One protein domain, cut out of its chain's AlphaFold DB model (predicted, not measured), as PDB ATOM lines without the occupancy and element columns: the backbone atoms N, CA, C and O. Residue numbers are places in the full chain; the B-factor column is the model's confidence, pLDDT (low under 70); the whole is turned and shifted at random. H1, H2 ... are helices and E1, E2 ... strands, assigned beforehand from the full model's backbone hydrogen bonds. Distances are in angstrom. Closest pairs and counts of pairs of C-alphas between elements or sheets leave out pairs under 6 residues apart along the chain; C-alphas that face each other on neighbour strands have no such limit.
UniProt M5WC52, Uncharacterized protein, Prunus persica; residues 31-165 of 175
ATOM      1  N   SER A  31     -20.039  18.209   4.624       79.12
ATOM      2  CA  SER A  31     -19.352  19.468   4.300       79.12
ATOM      3  C   SER A  31     -18.324  19.341   3.182       79.12
ATOM      4  O   SER A  31     -17.816  20.350   2.715       79.12
ATOM      5  N   LYS A  32     -17.988  18.121   2.747       79.00
ATOM      6  CA  LYS A  32     -17.126  17.906   1.577       79.00
ATOM      7  C   LYS A  32     -17.862  18.110   0.252       79.00
ATOM      8  O   LYS A  32     -17.207  18.329  -0.757       79.00
ATOM      9  N   ASN A  33     -19.194  18.041   0.250       80.31
ATOM     10  CA  ASN A  33     -20.030  18.131  -0.949       80.31
ATOM     11  C   ASN A  33     -20.973  19.339  -0.856       80.31
ATOM     12  O   ASN A  33     -22.197  19.199  -0.875       80.31
ATOM     13  N   LEU A  34     -20.403  20.535  -0.704       82.56
ATOM     14  CA  LEU A  34     -21.182  21.770  -0.635       82.56
ATOM     15  C   LEU A  34     -21.752  22.104  -2.018       82.56
ATOM     16  O   LEU A  34     -21.013  22.234  -2.989       82.56
ATOM     17  N   GLN A  35     -23.075  22.250  -2.105       87.56
ATOM     18  CA  GLN A  35     -23.747  22.582  -3.359       87.56
ATOM     19  C   GLN A  35     -23.748  24.097  -3.605       87.56
ATOM     20  O   GLN A  35     -24.308  24.882  -2.826       87.56
ATOM     21  N   THR A  36     -23.153  24.492  -4.728       90.12
ATOM     22  CA  THR A  36     -23.176  25.854  -5.275       90.12
ATOM     23  C   THR A  36     -24.269  25.999  -6.339       90.12
ATOM     24  O   THR A  36     -24.890  25.015  -6.750       90.12
ATOM     25  N   GLY A  37     -24.546  27.225  -6.762       90.88
ATOM     26  CA  GLY A  37     -25.519  27.565  -7.788       90.88
ATOM     27  C   GLY A  37     -26.864  28.045  -7.257       90.88
ATOM     28  O   GLY A  37     -27.080  28.306  -6.068       90.88
ATOM     29  N   LEU A  38     -27.794  28.140  -8.203       91.94
ATOM     30  CA  LEU A  38     -29.166  28.554  -7.964       91.94
ATOM     31  C   LEU A  38     -30.057  27.351  -7.620       91.94
ATOM     32  O   LEU A  38     -29.831  26.219  -8.051       91.94
ATOM     33  N   GLU A  39     -31.095  27.614  -6.839       91.00
ATOM     34  CA  GLU A  39     -32.203  26.715  -6.543       91.00
ATOM     35  C   GLU A  39     -33.499  27.480  -6.822       91.00
ATOM     36  O   GLU A  39     -33.775  28.501  -6.191       91.00
ATOM     37  N   ASN A  40     -34.282  27.013  -7.799       89.00
ATOM     38  CA  ASN A  40     -35.531  27.657  -8.230       89.00
ATOM     39  C   ASN A  40     -35.365  29.156  -8.561       89.00
ATOM     40  O   ASN A  40     -36.147  29.986  -8.095       89.00
ATOM     41  N   GLY A  41     -34.302  29.511  -9.293       88.38
ATOM     42  CA  GLY A  41     -34.039  30.898  -9.700       88.38
ATOM     43  C   GLY A  41     -33.513  31.817  -8.592       88.38
ATOM     44  O   GLY A  41     -33.393  33.021  -8.792       88.38
ATOM     45  N   LYS A  42     -33.206  31.281  -7.403       91.75
ATOM     46  CA  LYS A  42     -32.666  32.036  -6.262       91.75
ATOM     47  C   LYS A  42     -31.341  31.449  -5.803       91.75
ATOM     48  O   LYS A  42     -31.093  30.261  -5.975       91.75
ATOM     49  N   ILE A  43     -30.500  32.261  -5.168       92.38
ATOM     50  CA  ILE A  43     -29.290  31.744  -4.522       92.38
ATOM     51  C   ILE A  43     -29.683  30.767  -3.414       92.38
ATOM     52  O   ILE A  43     -30.593  31.030  -2.621       92.38
ATOM     53  N   ARG A  44     -28.990  29.630  -3.365       93.62
ATOM     54  CA  ARG A  44     -29.196  28.603  -2.343       93.62
ATOM     55  C   ARG A  44     -28.967  29.159  -0.930       93.62
ATOM     56  O   ARG A  44     -28.129  30.040  -0.732       93.62
ATOM     57  N   PRO A  45     -29.677  28.649   0.086       93.12
ATOM     58  CA  PRO A  45     -29.404  29.033   1.462       93.12
ATOM     59  C   PRO A  45     -28.030  28.536   1.926       93.12
ATOM     60  O   PRO A  45     -27.402  27.674   1.299       93.12
ATOM     61  N   CYS A  46     -27.554  29.087   3.038       91.12
ATOM     62  CA  CYS A  46     -26.397  28.530   3.722       91.12
ATOM     63  C   CYS A  46     -26.732  27.151   4.296       91.12
ATOM     64  O   CYS A  46     -27.768  26.998   4.947       91.12
ATOM     65  N   PRO A  47     -25.876  26.142   4.076       88.31
ATOM     66  CA  PRO A  47     -26.093  24.832   4.661       88.31
ATOM     67  C   PRO A  47     -25.875  24.901   6.176       88.31
ATOM     68  O   PRO A  47     -24.908  25.498   6.643       88.31
ATOM     69  N   SER A  48     -26.744  24.243   6.945       84.12
ATOM     70  CA  SER A  48     -26.715  24.253   8.419       84.12
ATOM     71  C   SER A  48     -25.417  23.708   9.024       84.12
ATOM     72  O   SER A  48     -25.064  24.039  10.150       84.12
ATOM     73  N   ILE A  49     -24.689  22.886   8.269       83.81
ATOM     74  CA  ILE A  49     -23.403  22.303   8.663       83.81
ATOM     75  C   ILE A  49     -22.214  23.263   8.492       83.81
ATOM     76  O   ILE A  49     -21.107  22.935   8.910       83.81
ATOM     77  N   ASN A  50     -22.396  24.423   7.851       86.56
ATOM     78  CA  ASN A  50     -21.311  25.360   7.574       86.56
ATOM     79  C   ASN A  50     -21.531  26.696   8.299       86.56
ATOM     80  O   ASN A  50     -22.223  27.569   7.770       86.56
ATOM     81  N   PRO A  51     -20.914  26.898   9.477       84.50
ATOM     82  CA  PRO A  51     -21.038  28.156  10.210       84.50
ATOM     83  C   PRO A  51     -20.305  29.318   9.524       84.50
ATOM     84  O   PRO A  51     -20.557  30.473   9.848       84.50
ATOM     85  N   GLY A  52     -19.401  29.038   8.579       87.94
ATOM     86  CA  GLY A  52     -18.660  30.031   7.800       87.94
ATOM     87  C   GLY A  52     -19.388  30.446   6.525       87.94
ATOM     88  O   GLY A  52     -18.746  30.581   5.485       87.94
ATOM     89  N   CYS A  53     -20.712  30.587   6.574       90.88
ATOM     90  CA  CYS A  53     -21.538  30.957   5.430       90.88
ATOM     91  C   CYS A  53     -22.454  32.135   5.769       90.88
ATOM     92  O   CYS A  53     -22.997  32.195   6.867       90.88
ATOM     93  N   VAL A  54     -22.645  33.043   4.812       92.88
ATOM     94  CA  VAL A  54     -23.603  34.158   4.843       92.88
ATOM     95  C   VAL A  54     -24.380  34.148   3.539       92.88
ATOM     96  O   VAL A  54     -23.779  34.020   2.472       92.88
ATOM     97  N   SER A  55     -25.700  34.294   3.590       93.50
ATOM     98  CA  SER A  55     -26.529  34.326   2.386       93.50
ATOM     99  C   SER A  55     -27.676  35.312   2.516       93.50
ATOM    100  O   SER A  55     -28.248  35.503   3.583       93.50
ATOM    101  N   THR A  56     -28.062  35.879   1.383       92.44
ATOM    102  CA  THR A  56     -29.252  36.728   1.238       92.44
ATOM    103  C   THR A  56     -30.552  35.944   1.105       92.44
ATOM    104  O   THR A  56     -31.629  36.513   0.934       92.44
ATOM    105  N   ASN A  57     -30.483  34.615   1.182       90.50
ATOM    106  CA  ASN A  57     -31.664  33.772   1.224       90.50
ATOM    107  C   ASN A  57     -32.201  33.686   2.667       90.50
ATOM    108  O   ASN A  57     -31.476  33.190   3.536       90.50
ATOM    109  N   PRO A  58     -33.468  34.066   2.927       87.56
ATOM    110  CA  PRO A  58     -34.054  34.102   4.272       87.56
ATOM    111  C   PRO A  58     -34.194  32.729   4.939       87.56
ATOM    112  O   PRO A  58     -34.457  32.651   6.132       87.56
ATOM    113  N   ARG A  59     -34.016  31.627   4.198       88.25
ATOM    114  CA  ARG A  59     -33.970  30.271   4.773       88.25
ATOM    115  C   ARG A  59     -32.637  29.948   5.456       88.25
ATOM    116  O   ARG A  59     -32.492  28.865   6.013       88.25
ATOM    117  N   SER A  60     -31.658  30.842   5.371       83.56
ATOM    118  CA  SER A  60     -30.332  30.669   5.963       83.56
ATOM    119  C   SER A  60     -30.335  31.102   7.423       83.56
ATOM    120  O   SER A  60     -30.901  32.137   7.753       83.56
ATOM    121  N   SER A  61     -29.636  30.364   8.287       80.38
ATOM    122  CA  SER A  61     -29.404  30.788   9.677       80.38
ATOM    123  C   SER A  61     -28.570  32.071   9.767       80.38
ATOM    124  O   SER A  61     -28.778  32.878  10.664       80.38
ATOM    125  N   SER A  62     -27.650  32.262   8.821       84.00
ATOM    126  CA  SER A  62     -26.815  33.459   8.681       84.00
ATOM    127  C   SER A  62     -27.320  34.292   7.505       84.00
ATOM    128  O   SER A  62     -26.786  34.226   6.393       84.00
ATOM    129  N   PHE A  63     -28.425  34.997   7.746       89.00
ATOM    130  CA  PHE A  63     -29.083  35.841   6.756       89.00
ATOM    131  C   PHE A  63     -28.457  37.238   6.697       89.00
ATOM    132  O   PHE A  63     -28.211  37.857   7.731       89.00
ATOM    133  N   ALA A  64     -28.271  37.752   5.485       88.38
ATOM    134  CA  ALA A  64     -27.907  39.141   5.236       88.38
ATOM    135  C   ALA A  64     -28.868  39.782   4.231       88.38
ATOM    136  O   ALA A  64     -29.497  39.094   3.430       88.38
ATOM    137  N   PHE A  65     -28.988  41.106   4.243       89.56
ATOM    138  CA  PHE A  65     -29.839  41.782   3.271       89.56
ATOM    139  C   PHE A  65     -29.196  41.794   1.876       89.56
ATOM    140  O   PHE A  65     -27.966  41.877   1.762       89.56
ATOM    141  N   PRO A  66     -30.007  41.703   0.806       90.75
ATOM    142  CA  PRO A  66     -29.526  41.902  -0.555       90.75
ATOM    143  C   PRO A  66     -28.981  43.323  -0.740       90.75
ATOM    144  O   PRO A  66     -29.383  44.252  -0.040       90.75
ATOM    145  N   LEU A  67     -28.062  43.477  -1.692       90.88
ATOM    146  CA  LEU A  67     -27.501  44.779  -2.046       90.88
ATOM    147  C   LEU A  67     -28.429  45.478  -3.038       90.88
ATOM    148  O   LEU A  67     -28.992  44.832  -3.927       90.88
ATOM    149  N   THR A  68     -28.538  46.794  -2.917       89.31
ATOM    150  CA  THR A  68     -29.259  47.647  -3.862       89.31
ATOM    151  C   THR A  68     -28.259  48.429  -4.702       89.31
ATOM    152  O   THR A  68     -27.413  49.156  -4.172       89.31
ATOM    153  N   ILE A  69     -28.372  48.290  -6.020       87.88
ATOM    154  CA  ILE A  69     -27.588  49.037  -6.997       87.88
ATOM    155  C   ILE A  69     -28.192  50.446  -7.097       87.88
ATOM    156  O   ILE A  69     -29.387  50.586  -7.366       87.88
ATOM    157  N   PRO A  70     -27.410  51.514  -6.867       83.75
ATOM    158  CA  PRO A  70     -27.912  52.876  -6.995       83.75
ATOM    159  C   PRO A  70     -28.244  53.197  -8.460       83.75
ATOM    160  O   PRO A  70     -27.473  52.859  -9.350       83.75
ATOM    161  N   ALA A  71     -29.332  53.930  -8.719       73.12
ATOM    162  CA  ALA A  71     -29.792  54.269 -10.079       73.12
ATOM    163  C   ALA A  71     -28.742  54.999 -10.948       73.12
ATOM    164  O   ALA A  71     -28.805  54.974 -12.173       73.12
ATOM    165  N   ASN A  72     -27.748  55.623 -10.313       67.94
ATOM    166  CA  ASN A  72     -26.651  56.343 -10.965       67.94
ATOM    167  C   ASN A  72     -25.575  55.393 -11.534       67.94
ATOM    168  O   ASN A  72     -24.656  55.828 -12.224       67.94
ATOM    169  N   SER A  73     -25.653  54.101 -11.203       65.19
ATOM    170  CA  SER A  73     -24.783  53.026 -11.675       65.19
ATOM    171  C   SER A  73     -25.359  52.437 -12.966       65.19
ATOM    172  O   SER A  73     -25.833  51.305 -12.980       65.19
ATOM    173  N   SER A  74     -25.330  53.199 -14.062       55.34
ATOM    174  CA  SER A  74     -25.741  52.718 -15.392       55.34
ATOM    175  C   SER A  74     -24.754  51.718 -16.019       55.34
ATOM    176  O   SER A  74     -24.998  51.208 -17.111       55.34
ATOM    177  N   ASP A  75     -23.623  51.468 -15.358       63.66
ATOM    178  CA  ASP A  75     -22.617  50.509 -15.801       63.66
ATOM    179  C   ASP A  75     -23.054  49.067 -15.533       63.66
ATOM    180  O   ASP A  75     -23.832  48.776 -14.624       63.66
ATOM    181  N   ASN A  76     -22.498  48.136 -16.310       82.69
ATOM    182  CA  ASN A  76     -22.745  46.708 -16.158       82.69
ATOM    183  C   ASN A  76     -22.364  46.242 -14.736       82.69
ATOM    184  O   ASN A  76     -21.183  46.102 -14.409       82.69
ATOM    185  N   ALA A  77     -23.369  45.990 -13.891       86.25
ATOM    186  CA  ALA A  77     -23.196  45.631 -12.482       86.25
ATOM    187  C   ALA A  77     -22.295  44.401 -12.285       86.25
ATOM    188  O   ALA A  77     -21.518  44.342 -11.332       86.25
ATOM    189  N   ILE A  78     -22.335  43.444 -13.215       88.81
ATOM    190  CA  ILE A  78     -21.470  42.260 -13.189       88.81
ATOM    191  C   ILE A  78     -20.004  42.633 -13.404       88.81
ATOM    192  O   ILE A  78     -19.126  42.038 -12.780       88.81
ATOM    193  N   GLN A  79     -19.718  43.607 -14.267       89.25
ATOM    194  CA  GLN A  79     -18.349  44.052 -14.508       89.25
ATOM    195  C   GLN A  79     -17.764  44.718 -13.258       89.25
ATOM    196  O   GLN A  79     -16.685  44.323 -12.819       89.25
ATOM    197  N   ARG A  80     -18.525  45.614 -12.614       89.12
ATOM    198  CA  ARG A  80     -18.119  46.220 -11.337       89.12
ATOM    199  C   ARG A  80     -17.931  45.181 -10.235       89.12
ATOM    200  O   ARG A  80     -16.963  45.255  -9.489       89.12
ATOM    201  N   LEU A  81     -18.807  44.174 -10.159       90.62
ATOM    202  CA  LEU A  81     -18.646  43.062  -9.215       90.62
ATOM    203  C   LEU A  81     -17.341  42.302  -9.447       90.62
ATOM    204  O   LEU A  81     -16.623  42.026  -8.491       90.62
ATOM    205  N   LYS A  82     -17.005  41.975 -10.699       91.12
ATOM    206  CA  LYS A  82     -15.734  41.307 -11.011       91.12
ATOM    207  C   LYS A  82     -14.542  42.142 -10.562       91.12
ATOM    208  O   LYS A  82     -13.645  41.599  -9.928       91.12
ATOM    209  N   GLU A  83     -14.544  43.430 -10.884       91.38
ATOM    210  CA  GLU A  83     -13.474  44.359 -10.514       91.38
ATOM    211  C   GLU A  83     -13.334  44.452  -8.992       91.38
ATOM    212  O   GLU A  83     -12.261  44.167  -8.463       91.38
ATOM    213  N   ALA A  84     -14.433  44.681  -8.267       91.69
ATOM    214  CA  ALA A  84     -14.424  44.740  -6.808       91.69
ATOM    215  C   ALA A  84     -13.942  43.430  -6.161       91.69
ATOM    216  O   ALA A  84     -13.211  43.456  -5.169       91.69
ATOM    217  N   ILE A  85     -14.306  42.266  -6.709       91.56
ATOM    218  CA  ILE A  85     -13.823  40.969  -6.213       91.56
ATOM    219  C   ILE A  85     -12.313  40.828  -6.444       91.56
ATOM    220  O   ILE A  85     -11.604  40.385  -5.541       91.56
ATOM    221  N   LEU A  86     -11.817  41.196  -7.629       91.75
ATOM    222  CA  LEU A  86     -10.396  41.103  -7.975       91.75
ATOM    223  C   LEU A  86      -9.527  42.071  -7.160       91.75
ATOM    224  O   LEU A  86      -8.399  41.724  -6.821       91.75
ATOM    225  N   GLU A  87     -10.046  43.250  -6.823       91.19
ATOM    226  CA  GLU A  87      -9.329  44.254  -6.029       91.19
ATOM    227  C   GLU A  87      -9.338  43.945  -4.529       91.19
ATOM    228  O   GLU A  87      -8.326  44.117  -3.846       91.19
ATOM    229  N   THR A  88     -10.470  43.483  -3.991       89.31
ATOM    230  CA  THR A  88     -10.621  43.283  -2.538       89.31
ATOM    231  C   THR A  88     -10.157  41.908  -2.062       89.31
ATOM    232  O   THR A  88      -9.723  41.778  -0.911       89.31
ATOM    233  N   GLN A  89     -10.250  40.872  -2.904       89.06
ATOM    234  CA  GLN A  89      -9.972  39.490  -2.508       89.06
ATOM    235  C   GLN A  89      -8.632  38.986  -3.054       89.06
ATOM    236  O   GLN A  89      -8.253  39.209  -4.200       89.06
ATOM    237  N   LYS A  90      -7.910  38.224  -2.228       88.69
ATOM    238  CA  LYS A  90      -6.613  37.641  -2.599       88.69
ATOM    239  C   LYS A  90      -6.806  36.418  -3.497       88.69
ATOM    240  O   LYS A  90      -7.582  35.524  -3.156       88.69
ATOM    241  N   ASN A  91      -6.063  36.356  -4.606       88.81
ATOM    242  CA  ASN A  91      -6.097  35.253  -5.579       88.81
ATOM    243  C   ASN A  91      -7.517  34.903  -6.057       88.81
ATOM    244  O   ASN A  91      -7.881  33.724  -6.191       88.81
ATOM    245  N   ALA A  92      -8.328  35.936  -6.289       89.88
ATOM    246  CA  ALA A  92      -9.671  35.785  -6.812       89.88
ATOM    247  C   ALA A  92      -9.665  35.194  -8.227       89.88
ATOM    248  O   ALA A  92      -8.893  35.596  -9.097       89.88
ATOM    249  N   LYS A  93     -10.550  34.224  -8.451       91.69
ATOM    250  CA  LYS A  93     -10.788  33.569  -9.734       91.69
ATOM    251  C   LYS A  93     -12.281  33.540  -9.998       91.69
ATOM    252  O   LYS A  93     -13.036  32.954  -9.227       91.69
ATOM    253  N   ILE A  94     -12.698  34.147 -11.100       91.44
ATOM    254  CA  ILE A  94     -14.075  34.038 -11.576       91.44
ATOM    255  C   ILE A  94     -14.233  32.664 -12.226       91.44
ATOM    256  O   ILE A  94     -13.496  32.340 -13.153       91.44
ATOM    257  N   GLN A  95     -15.156  31.852 -11.715       88.38
ATOM    258  CA  GLN A  95     -15.386  30.498 -12.215       88.38
ATOM    259  C   GLN A  95     -16.539  30.428 -13.204       88.38
ATOM    260  O   GLN A  95     -16.411  29.800 -14.249       88.38
ATOM    261  N   ILE A  96     -17.668  31.048 -12.865       87.38
ATOM    262  CA  ILE A  96     -18.899  30.925 -13.645       87.38
ATOM    263  C   ILE A  96     -19.487  32.310 -13.848       87.38
ATOM    264  O   ILE A  96     -19.585  33.094 -12.905       87.38
ATOM    265  N   LEU A  97     -19.893  32.587 -15.081       88.25
ATOM    266  CA  LEU A  97     -20.739  33.713 -15.434       88.25
ATOM    267  C   LEU A  97     -21.815  33.189 -16.374       88.25
ATOM    268  O   LEU A  97     -21.498  32.678 -17.448       88.25
ATOM    269  N   GLN A  98     -23.065  33.258 -15.939       89.00
ATOM    270  CA  GLN A  98     -24.197  32.702 -16.662       89.00
ATOM    271  C   GLN A  98     -25.364  33.680 -16.643       89.00
ATOM    272  O   GLN A  98     -25.792  34.124 -15.581       89.00
ATOM    273  N   ASP A  99     -25.921  33.949 -17.817       87.75
ATOM    274  CA  ASP A  99     -27.198  34.639 -17.929       87.75
ATOM    275  C   ASP A  99     -28.328  33.631 -17.707       87.75
ATOM    276  O   ASP A  99     -28.439  32.623 -18.410       87.75
ATOM    277  N   THR A 100     -29.150  33.879 -16.692       87.88
ATOM    278  CA  THR A 100     -30.314  33.059 -16.350       87.88
ATOM    279  C   THR A 100     -31.596  33.867 -16.563       87.88
ATOM    280  O   THR A 100     -31.554  35.098 -16.523       87.88
ATOM    281  N   PRO A 101     -32.761  33.219 -16.749       86.81
ATOM    282  CA  PRO A 101     -34.040  33.931 -16.845       86.81
ATOM    283  C   PRO A 101     -34.342  34.817 -15.626       86.81
ATOM    284  O   PRO A 101     -35.070  35.800 -15.737       86.81
ATOM    285  N   ASP A 102     -33.774  34.478 -14.468       85.94
ATOM    286  CA  ASP A 102     -33.962  35.187 -13.203       85.94
ATOM    287  C   ASP A 102     -32.934  36.299 -12.948       85.94
ATOM    288  O   ASP A 102     -33.061  37.020 -11.954       85.94
ATOM    289  N   GLY A 103     -31.937  36.456 -13.825       89.25
ATOM    290  CA  GLY A 103     -30.867  37.441 -13.690       89.25
ATOM    291  C   GLY A 103     -29.494  36.914 -14.106       89.25
ATOM    292  O   GLY A 103     -29.348  35.791 -14.590       89.25
ATOM    293  N   GLN A 104     -28.458  37.719 -13.889       92.19
ATOM    294  CA  GLN A 104     -27.079  37.322 -14.184       92.19
ATOM    295  C   GLN A 104     -26.443  36.676 -12.955       92.19
ATOM    296  O   GLN A 104     -26.371  37.285 -11.886       92.19
ATOM    297  N   TYR A 105     -25.989  35.436 -13.108       93.44
ATOM    298  CA  TYR A 105     -25.329  34.665 -12.068       93.44
ATOM    299  C   TYR A 105     -23.809  34.714 -12.235       93.44
ATOM    300  O   TYR A 105     -23.277  34.449 -13.315       93.44
ATOM    301  N   LEU A 106     -23.110  35.024 -11.147       94.19
ATOM    302  CA  LEU A 106     -21.655  35.080 -11.072       94.19
ATOM    303  C   LEU A 106     -21.181  34.223  -9.900       94.19
ATOM    304  O   LEU A 106     -21.653  34.389  -8.779       94.19
ATOM    305  N   GLN A 107     -20.198  33.365 -10.145       94.12
ATOM    306  CA  GLN A 107     -19.498  32.617  -9.109       94.12
ATOM    307  C   GLN A 107     -18.004  32.909  -9.174       94.12
ATOM    308  O   GLN A 107     -17.376  32.804 -10.232       94.12
ATOM    309  N   ALA A 108     -17.426  33.216  -8.023       93.88
ATOM    310  CA  ALA A 108     -16.010  33.452  -7.833       93.88
ATOM    311  C   ALA A 108     -15.472  32.609  -6.673       93.88
ATOM    312  O   ALA A 108     -16.193  32.262  -5.740       93.88
ATOM    313  N   GLU A 109     -14.184  32.299  -6.726       93.06
ATOM    314  CA  GLU A 109     -13.438  31.717  -5.618       93.06
ATOM    315  C   GLU A 109     -12.226  32.566  -5.276       93.06
ATOM    316  O   GLU A 109     -11.498  33.009  -6.166       93.06
ATOM    317  N   PHE A 110     -11.927  32.692  -3.992       92.00
ATOM    318  CA  PHE A 110     -10.757  33.415  -3.508       92.00
ATOM    319  C   PHE A 110     -10.175  32.756  -2.262       92.00
ATOM    320  O   PHE A 110     -10.716  31.784  -1.732       92.00
ATOM    321  N   ASP A 111      -9.047  33.279  -1.790       88.38
ATOM    322  CA  ASP A 111      -8.386  32.744  -0.606       88.38
ATOM    323  C   ASP A 111      -9.036  33.272   0.688       88.38
ATOM    324  O   ASP A 111      -9.045  34.471   1.008       88.38
ATOM    325  N   GLY A 112      -9.600  32.324   1.429       82.38
ATOM    326  CA  GLY A 112     -10.209  32.474   2.741       82.38
ATOM    327  C   GLY A 112      -9.219  32.312   3.893       82.38
ATOM    328  O   GLY A 112      -8.003  32.290   3.712       82.38
ATOM    329  N   GLY A 113      -9.745  32.206   5.117       76.69
ATOM    330  CA  GLY A 113      -8.921  32.038   6.325       76.69
ATOM    331  C   GLY A 113      -8.294  30.644   6.465       76.69
ATOM    332  O   GLY A 113      -7.129  30.523   6.826       76.69
ATOM    333  N   PHE A 114      -9.054  29.588   6.158       76.31
ATOM    334  CA  PHE A 114      -8.634  28.187   6.344       76.31
ATOM    335  C   PHE A 114      -8.608  27.372   5.042       76.31
ATOM    336  O   PHE A 114      -8.381  26.158   5.065       76.31
ATOM    337  N   GLY A 115      -8.844  28.021   3.903       84.31
ATOM    338  CA  GLY A 115      -8.955  27.395   2.592       84.31
ATOM    339  C   GLY A 115      -9.478  28.380   1.554       84.31
ATOM    340  O   GLY A 115      -9.348  29.587   1.728       84.31
ATOM    341  N   ARG A 116     -10.068  27.855   0.481       88.69
ATOM    342  CA  ARG A 116     -10.746  28.659  -0.540       88.69
ATOM    343  C   ARG A 116     -12.172  28.960  -0.093       88.69
ATOM    344  O   ARG A 116     -12.872  28.061   0.386       88.69
ATOM    345  N   ASP A 117     -12.602  30.189  -0.301       90.62
ATOM    346  CA  ASP A 117     -13.978  30.615  -0.087       90.62
ATOM    347  C   ASP A 117     -14.652  30.794  -1.450       90.62
ATOM    348  O   ASP A 117     -14.008  31.166  -2.436       90.62
ATOM    349  N   VAL A 118     -15.943  30.488  -1.501       92.31
ATOM    350  CA  VAL A 118     -16.792  30.626  -2.681       92.31
ATOM    351  C   VAL A 118     -17.739  31.791  -2.457       92.31
ATOM    352  O   VAL A 118     -18.354  31.917  -1.397       92.31
ATOM    353  N   LEU A 119     -17.886  32.612  -3.486       93.25
ATOM    354  CA  LEU A 119     -18.766  33.761  -3.499       93.25
ATOM    355  C   LEU A 119     -19.643  33.733  -4.739       93.25
ATOM    356  O   LEU A 119     -19.167  33.574  -5.860       93.25
ATOM    357  N   GLU A 120     -20.936  33.875  -4.514       94.62
ATOM    358  CA  GLU A 120     -21.974  33.774  -5.523       94.62
ATOM    359  C   GLU A 120     -22.814  35.040  -5.494       94.62
ATOM    360  O   GLU A 120     -23.237  35.480  -4.425       94.62
ATOM    361  N   PHE A 121     -23.084  35.587  -6.671       94.44
ATOM    362  CA  PHE A 121     -23.964  36.725  -6.873       94.44
ATOM    363  C   PHE A 121     -25.031  36.382  -7.903       94.44
ATOM    364  O   PHE A 121     -24.784  35.672  -8.876       94.44
ATOM    365  N   LEU A 122     -26.219  36.927  -7.687       94.19
ATOM    366  CA  LEU A 122     -27.339  36.903  -8.608       94.19
ATOM    367  C   LEU A 122     -27.858  38.331  -8.709       94.19
ATOM    368  O   LEU A 122     -28.435  38.860  -7.755       94.19
ATOM    369  N   VAL A 123     -27.626  38.943  -9.863       92.69
ATOM    370  CA  VAL A 123     -28.046  40.309 -10.169       92.69
ATOM    371  C   VAL A 123     -29.393  40.256 -10.882       92.69
ATOM    372  O   VAL A 123     -29.492  39.699 -11.975       92.69
ATOM    373  N   LYS A 124     -30.422  40.845 -10.268       91.06
ATOM    374  CA  LYS A 124     -31.787  40.921 -10.796       91.06
ATOM    375  C   LYS A 124     -32.265  42.372 -10.794       91.06
ATOM    376  O   LYS A 124     -32.792  42.857  -9.792       91.06
ATOM    377  N   GLY A 125     -32.101  43.047 -11.931       87.31
ATOM    378  CA  GLY A 125     -32.361  44.486 -12.035       87.31
ATOM    379  C   GLY A 125     -31.466  45.246 -11.058       87.31
ATOM    380  O   GLY A 125     -30.252  45.070 -11.090       87.31
ATOM    381  N   ASP A 126     -32.080  45.998 -10.146       88.12
ATOM    382  CA  ASP A 126     -31.370  46.822  -9.159       88.12
ATOM    383  C   ASP A 126     -31.045  46.076  -7.853       88.12
ATOM    384  O   ASP A 126     -30.437  46.640  -6.947       88.12
ATOM    385  N   LEU A 127     -31.459  44.811  -7.721       89.94
ATOM    386  CA  LEU A 127     -31.223  43.999  -6.529       89.94
ATOM    387  C   LEU A 127     -30.171  42.929  -6.795       89.94
ATOM    388  O   LEU A 127     -30.244  42.181  -7.772       89.94
ATOM    389  N   VAL A 128     -29.233  42.794  -5.863       92.69
ATOM    390  CA  VAL A 128     -28.189  41.773  -5.906       92.69
ATOM    391  C   VAL A 128     -28.313  40.874  -4.693       92.69
ATOM    392  O   VAL A 128     -28.055  41.260  -3.553       92.69
ATOM    393  N   SER A 129     -28.700  39.633  -4.959       93.75
ATOM    394  CA  SER A 129     -28.609  38.563  -3.977       93.75
ATOM    395  C   SER A 129     -27.193  38.007  -3.998       93.75
ATOM    396  O   SER A 129     -26.596  37.865  -5.063       93.75
ATOM    397  N   TYR A 130     -26.662  37.655  -2.835       94.12
ATOM    398  CA  TYR A 130     -25.368  36.997  -2.727       94.12
ATOM    399  C   TYR A 130     -25.365  35.855  -1.713       94.12
ATOM    400  O   TYR A 130     -26.240  35.760  -0.842       94.12
ATOM    401  N   ARG A 131     -24.349  35.000  -1.826       94.44
ATOM    402  CA  ARG A 131     -23.926  34.048  -0.799       94.44
ATOM    403  C   ARG A 131     -22.409  33.968  -0.774       94.44
ATOM    404  O   ARG A 131     -21.782  33.814  -1.814       94.44
ATOM    405  N   CYS A 132     -21.834  34.048   0.417       92.31
ATOM    406  CA  CYS A 132     -20.411  33.871   0.662       92.31
ATOM    407  C   CYS A 132     -20.219  32.691   1.613       92.31
ATOM    408  O   CYS A 132     -20.873  32.631   2.655       92.31
ATOM    409  N   MET A 133     -19.364  31.737   1.262       91.88
ATOM    410  CA  MET A 133     -19.243  30.476   1.986       91.88
ATOM    411  C   MET A 133     -17.801  29.975   2.008       91.88
ATOM    412  O   MET A 133     -17.161  29.837   0.969       91.88
ATOM    413  N   ALA A 134     -17.323  29.594   3.189       89.94
ATOM    414  CA  ALA A 134     -16.057  28.888   3.329       89.94
ATOM    415  C   ALA A 134     -16.176  27.443   2.827       89.94
ATOM    416  O   ALA A 134     -17.014  26.684   3.312       89.94
ATOM    417  N   THR A 135     -15.319  27.017   1.896       86.44
ATOM    418  CA  THR A 135     -15.366  25.635   1.371       86.44
ATOM    419  C   THR A 135     -14.862  24.625   2.398       86.44
ATOM    420  O   THR A 135     -15.260  23.461   2.404       86.44
ATOM    421  N   LYS A 136     -13.963  25.059   3.287       83.75
ATOM    422  CA  LYS A 136     -13.343  24.205   4.296       83.75
ATOM    423  C   LYS A 136     -13.816  24.595   5.689       83.75
ATOM    424  O   LYS A 136     -13.517  25.684   6.170       83.75
ATOM    425  N   VAL A 137     -14.501  23.660   6.339       82.44
ATOM    426  CA  VAL A 137     -14.971  23.780   7.722       82.44
ATOM    427  C   VAL A 137     -14.132  22.869   8.610       82.44
ATOM    428  O   VAL A 137     -13.920  21.696   8.294       82.44
ATOM    429  N   THR A 138     -13.639  23.410   9.720       81.81
ATOM    430  CA  THR A 138     -12.877  22.646  10.713       81.81
ATOM    431  C   THR A 138     -13.842  22.057  11.733       81.81
ATOM    432  O   THR A 138     -14.700  22.768  12.239       81.81
ATOM    433  N   TYR A 139     -13.700  20.774  12.058       81.62
ATOM    434  CA  TYR A 139     -14.564  20.087  13.020       81.62
ATOM    435  C   TYR A 139     -13.762  19.548  14.199       81.62
ATOM    436  O   TYR A 139     -12.685  18.984  14.005       81.62
ATOM    437  N   LEU A 140     -14.308  19.676  15.410       81.94
ATOM    438  CA  LEU A 140     -13.731  19.073  16.610       81.94
ATOM    439  C   LEU A 140     -14.215  17.625  16.761       81.94
ATOM    440  O   LEU A 140     -15.409  17.363  16.912       81.94
ATOM    441  N   TYR A 141     -13.285  16.676  16.743       72.56
ATOM    442  CA  TYR A 141     -13.566  15.262  16.998       72.56
ATOM    443  C   TYR A 141     -13.501  14.959  18.509       72.56
ATOM    444  O   TYR A 141     -12.614  15.504  19.169       72.56
ATOM    445  N   PRO A 142     -14.378  14.104  19.083       74.81
ATOM    446  CA  PRO A 142     -15.439  13.297  18.453       74.81
ATOM    447  C   PRO A 142     -16.806  13.989  18.319       74.81
ATOM    448  O   PRO A 142     -17.738  13.394  17.788       74.81
ATOM    449  N   PHE A 143     -16.951  15.233  18.774       71.88
ATOM    450  CA  PHE A 143     -18.256  15.899  18.887       71.88
ATOM    451  C   PHE A 143     -18.844  16.382  17.552       71.88
ATOM    452  O   PHE A 143     -20.006  16.769  17.494       71.88
ATOM    453  N   THR A 144     -18.074  16.339  16.458       73.75
ATOM    454  CA  THR A 144     -18.479  16.804  15.115       73.75
ATOM    455  C   THR A 144     -19.017  18.237  15.100       73.75
ATOM    456  O   THR A 144     -19.757  18.625  14.198       73.75
ATOM    457  N   THR A 145     -18.612  19.047  16.077       77.81
ATOM    458  CA  THR A 145     -18.966  20.462  16.159       77.81
ATOM    459  C   THR A 145     -18.109  21.243  15.176       77.81
ATOM    460  O   THR A 145     -16.878  21.151  15.219       77.81
ATOM    461  N   ALA A 146     -18.750  22.003  14.288       78.94
ATOM    462  CA  ALA A 146     -18.060  22.906  13.380       78.94
ATOM    463  C   ALA A 146     -17.474  24.094  14.158       78.94
ATOM    464  O   ALA A 146     -18.162  24.732  14.953       78.94
ATOM    465  N   LEU A 147     -16.200  24.391  13.920       74.19
ATOM    466  CA  LEU A 147     -15.497  25.547  14.456       74.19
ATOM    467  C   LEU A 147     -15.489  26.659  13.407       74.19
ATOM    468  O   LEU A 147     -15.068  26.446  12.269       74.19
ATOM    469  N   GLY A 148     -15.926  27.848  13.806       74.19
ATOM    470  CA  GLY A 148     -15.953  29.035  12.956       74.19
ATOM    471  C   GLY A 148     -17.206  29.874  13.172       74.19
ATOM    472  O   GLY A 148     -18.109  29.492  13.913       74.19
ATOM    473  N   ASN A 149     -17.244  31.031  12.522       77.06
ATOM    474  CA  ASN A 149     -18.406  31.907  12.464       77.06
ATOM    475  C   ASN A 149     -18.494  32.578  11.085       77.06
ATOM    476  O   ASN A 149     -17.556  32.519  10.285       77.06
ATOM    477  N   SER A 150     -19.625  33.227  10.824       82.25
ATOM    478  CA  SER A 150     -19.887  33.949   9.581       82.25
ATOM    479  C   SER A 150     -19.204  35.319   9.519       82.25
ATOM    480  O   SER A 150     -19.068  35.866   8.430       82.25
ATOM    481  N   LYS A 151     -18.697  35.844  10.647       84.75
ATOM    482  CA  LYS A 151     -18.132  37.203  10.755       84.75
ATOM    483  C   LYS A 151     -17.045  37.493   9.724       84.75
ATOM    484  O   LYS A 151     -17.060  38.538   9.088       84.75
ATOM    485  N   GLY A 152     -16.134  36.545   9.498       85.44
ATOM    486  CA  GLY A 152     -15.083  36.719   8.490       85.44
ATOM    487  C   GLY A 152     -15.631  36.857   7.063       85.44
ATOM    488  O   GLY A 152     -15.034  37.551   6.244       85.44
ATOM    489  N   GLN A 153     -16.771  36.227   6.765       86.31
ATOM    490  CA  GLN A 153     -17.451  36.364   5.476       86.31
ATOM    491  C   GLN A 153     -18.261  37.663   5.397       86.31
ATOM    492  O   GLN A 153     -18.271  38.307   4.350       86.31
ATOM    493  N   GLU A 154     -18.876  38.085   6.504       88.00
ATOM    494  CA  GLU A 154     -19.576  39.371   6.623       88.00
ATOM    495  C   GLU A 154     -18.617  40.547   6.400       88.00
ATOM    496  O   GLU A 154     -18.890  41.419   5.579       88.00
ATOM    497  N   GLU A 155     -17.448  40.544   7.045       88.62
ATOM    498  CA  GLU A 155     -16.420  41.579   6.876       88.62
ATOM    499  C   GLU A 155     -15.889  41.650   5.440       88.62
ATOM    500  O   GLU A 155     -15.623  42.734   4.918       88.62
ATOM    501  N   ARG A 156     -15.727  40.501   4.775       88.00
ATOM    502  CA  ARG A 156     -15.305  40.454   3.367       88.00
ATOM    503  C   ARG A 156     -16.373  41.010   2.447       88.00
ATOM    504  O   ARG A 156     -16.042  41.785   1.555       88.00
ATOM    505  N   MET A 157     -17.628  40.640   2.681       89.94
ATOM    506  CA  MET A 157     -18.744  41.189   1.926       89.94
ATOM    507  C   MET A 157     -18.843  42.696   2.131       89.94
ATOM    508  O   MET A 157     -18.983  43.426   1.159       89.94
ATOM    509  N   LYS A 158     -18.669  43.174   3.367       89.19
ATOM    510  CA  LYS A 158     -18.637  44.602   3.677       89.19
ATOM    511  C   LYS A 158     -17.573  45.334   2.857       89.19
ATOM    512  O   LYS A 158     -17.903  46.319   2.220       89.19
ATOM    513  N   LYS A 159     -16.348  44.805   2.758       90.12
ATOM    514  CA  LYS A 159     -15.292  45.396   1.908       90.12
ATOM    515  C   LYS A 159     -15.671  45.464   0.428       90.12
ATOM    516  O   LYS A 159     -15.345  46.444  -0.230       90.12
ATOM    517  N   ILE A 160     -16.329  44.428  -0.097       90.12
ATOM    518  CA  ILE A 160     -16.809  44.416  -1.488       90.12
ATOM    519  C   ILE A 160     -17.891  45.484  -1.671       90.12
ATOM    520  O   ILE A 160     -17.819  46.269  -2.611       90.12
ATOM    521  N   THR A 161     -18.859  45.548  -0.759       88.38
ATOM    522  CA  THR A 161     -19.937  46.542  -0.777       88.38
ATOM    523  C   THR A 161     -19.402  47.971  -0.657       88.38
ATOM    524  O   THR A 161     -19.823  48.831  -1.427       88.38
ATOM    525  N   ASP A 162     -18.440  48.207   0.238       88.44
ATOM    526  CA  ASP A 162     -17.782  49.503   0.436       88.44
ATOM    527  C   ASP A 162     -17.047  49.947  -0.840       88.44
ATOM    528  O   ASP A 162     -17.157  51.103  -1.240       88.44
ATOM    529  N   GLN A 163     -16.360  49.020  -1.524       88.25
ATOM    530  CA  GLN A 163     -15.678  49.297  -2.794       88.25
ATOM    531  C   GLN A 163     -16.658  49.587  -3.939       88.25
ATOM    532  O   GLN A 163     -16.403  50.441  -4.785       88.25
ATOM    533  N   LEU A 164     -17.795  48.889  -3.967       86.81
ATOM    534  CA  LEU A 164     -18.847  49.108  -4.963       86.81
ATOM    535  C   LEU A 164     -19.644  50.394  -4.707       86.81
ATOM    536  O   LEU A 164     -20.288  50.908  -5.627       86.81
ATOM    537  N   GLY A 165     -19.641  50.894  -3.469       83.50
ATOM    538  CA  GLY A 165     -20.507  51.988  -3.031       83.50
ATOM    539  C   GLY A 165     -21.994  51.629  -3.100       83.50
ATOM    540  O   GLY A 165     -22.836  52.508  -3.281       83.50
TER     541      GLY A 165
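AT A GLANCE: This is residues 31 to 165 of the 175 residues of an uncharacterized protein of Prunus persica (UniProt M5WC52). Two helices, H1 and H2, cover one face of a twisted sheet of five strands, and a small hairpin of two strands, E6 and E7, lies beyond one end of it. Long stretches with no named element, residues 31 to 52 and 56 to 76, come before and after the short edge strand E1. The printed part has 135 residues, with elements in the order E1, H1, E2, E3, E4, E5, E6, E7, H2; the larger sheet runs E1, E5, E4, E3, E2, all antiparallel. This mixed domain of two layers is compact, with a radius of gyration of the C-alphas of 14.6 A and spans of 53 by 31 by 23 A.

HOW THE PARTS SIT: E1, residues 53 to 55, is the antiparallel neighbour of E5, residues 127 to 134, with N 54 and O 132 within hydrogen-bond range at 2.8 A. H1, residues 77 to 88, is on the sheet at a height of 9.2 A; its closest C-alpha pair with E3, residues 103 to 111, is Ile 78 and Leu 106, 7.5 A. E2, residues 93 to 100, E3, E4, residues 116 to 124, and E5 form a meander, each the antiparallel neighbour of the one before; N 98 and O 105 are 2.9 A apart, N 106 and O 121 2.9 A, N 122 and O 129 2.8 A. E6, residues 138 to 140, and E7, residues 145 to 147, form a hairpin, with N 147 and O 138 at 2.8 A. H2, residues 151 to 164, is on the same face as H1, at a height of 10.7 A, over E1 and E5. With residues 159 to 164 alone it touches H1, at a steep tilt of 59 degrees, opposite ways; the closest C-alphas are those of Ala 84 and Ile 160, 5.8 A. In H1 and H2 every O i to N i+4 pair is within hydrogen-bond range.

IN THESE COORDINATES: E1 begins at C-alpha 53 (-21.538, 30.957, 5.430). E3 and E4 each measure 26.4 A from first to last C-alpha, E5 23.6 A and H2 19.7 A. H2 ends at C-alpha 164 (-18.847, 49.108, -4.963).

THE WHOLE: The C-alphas farthest apart, those of Asn 72 and Pro 142, are 53.3 A apart. The printed part has no cut; the link E1 to H1, 21 residues, is long. Residues 72 to 75 have pLDDT under 70.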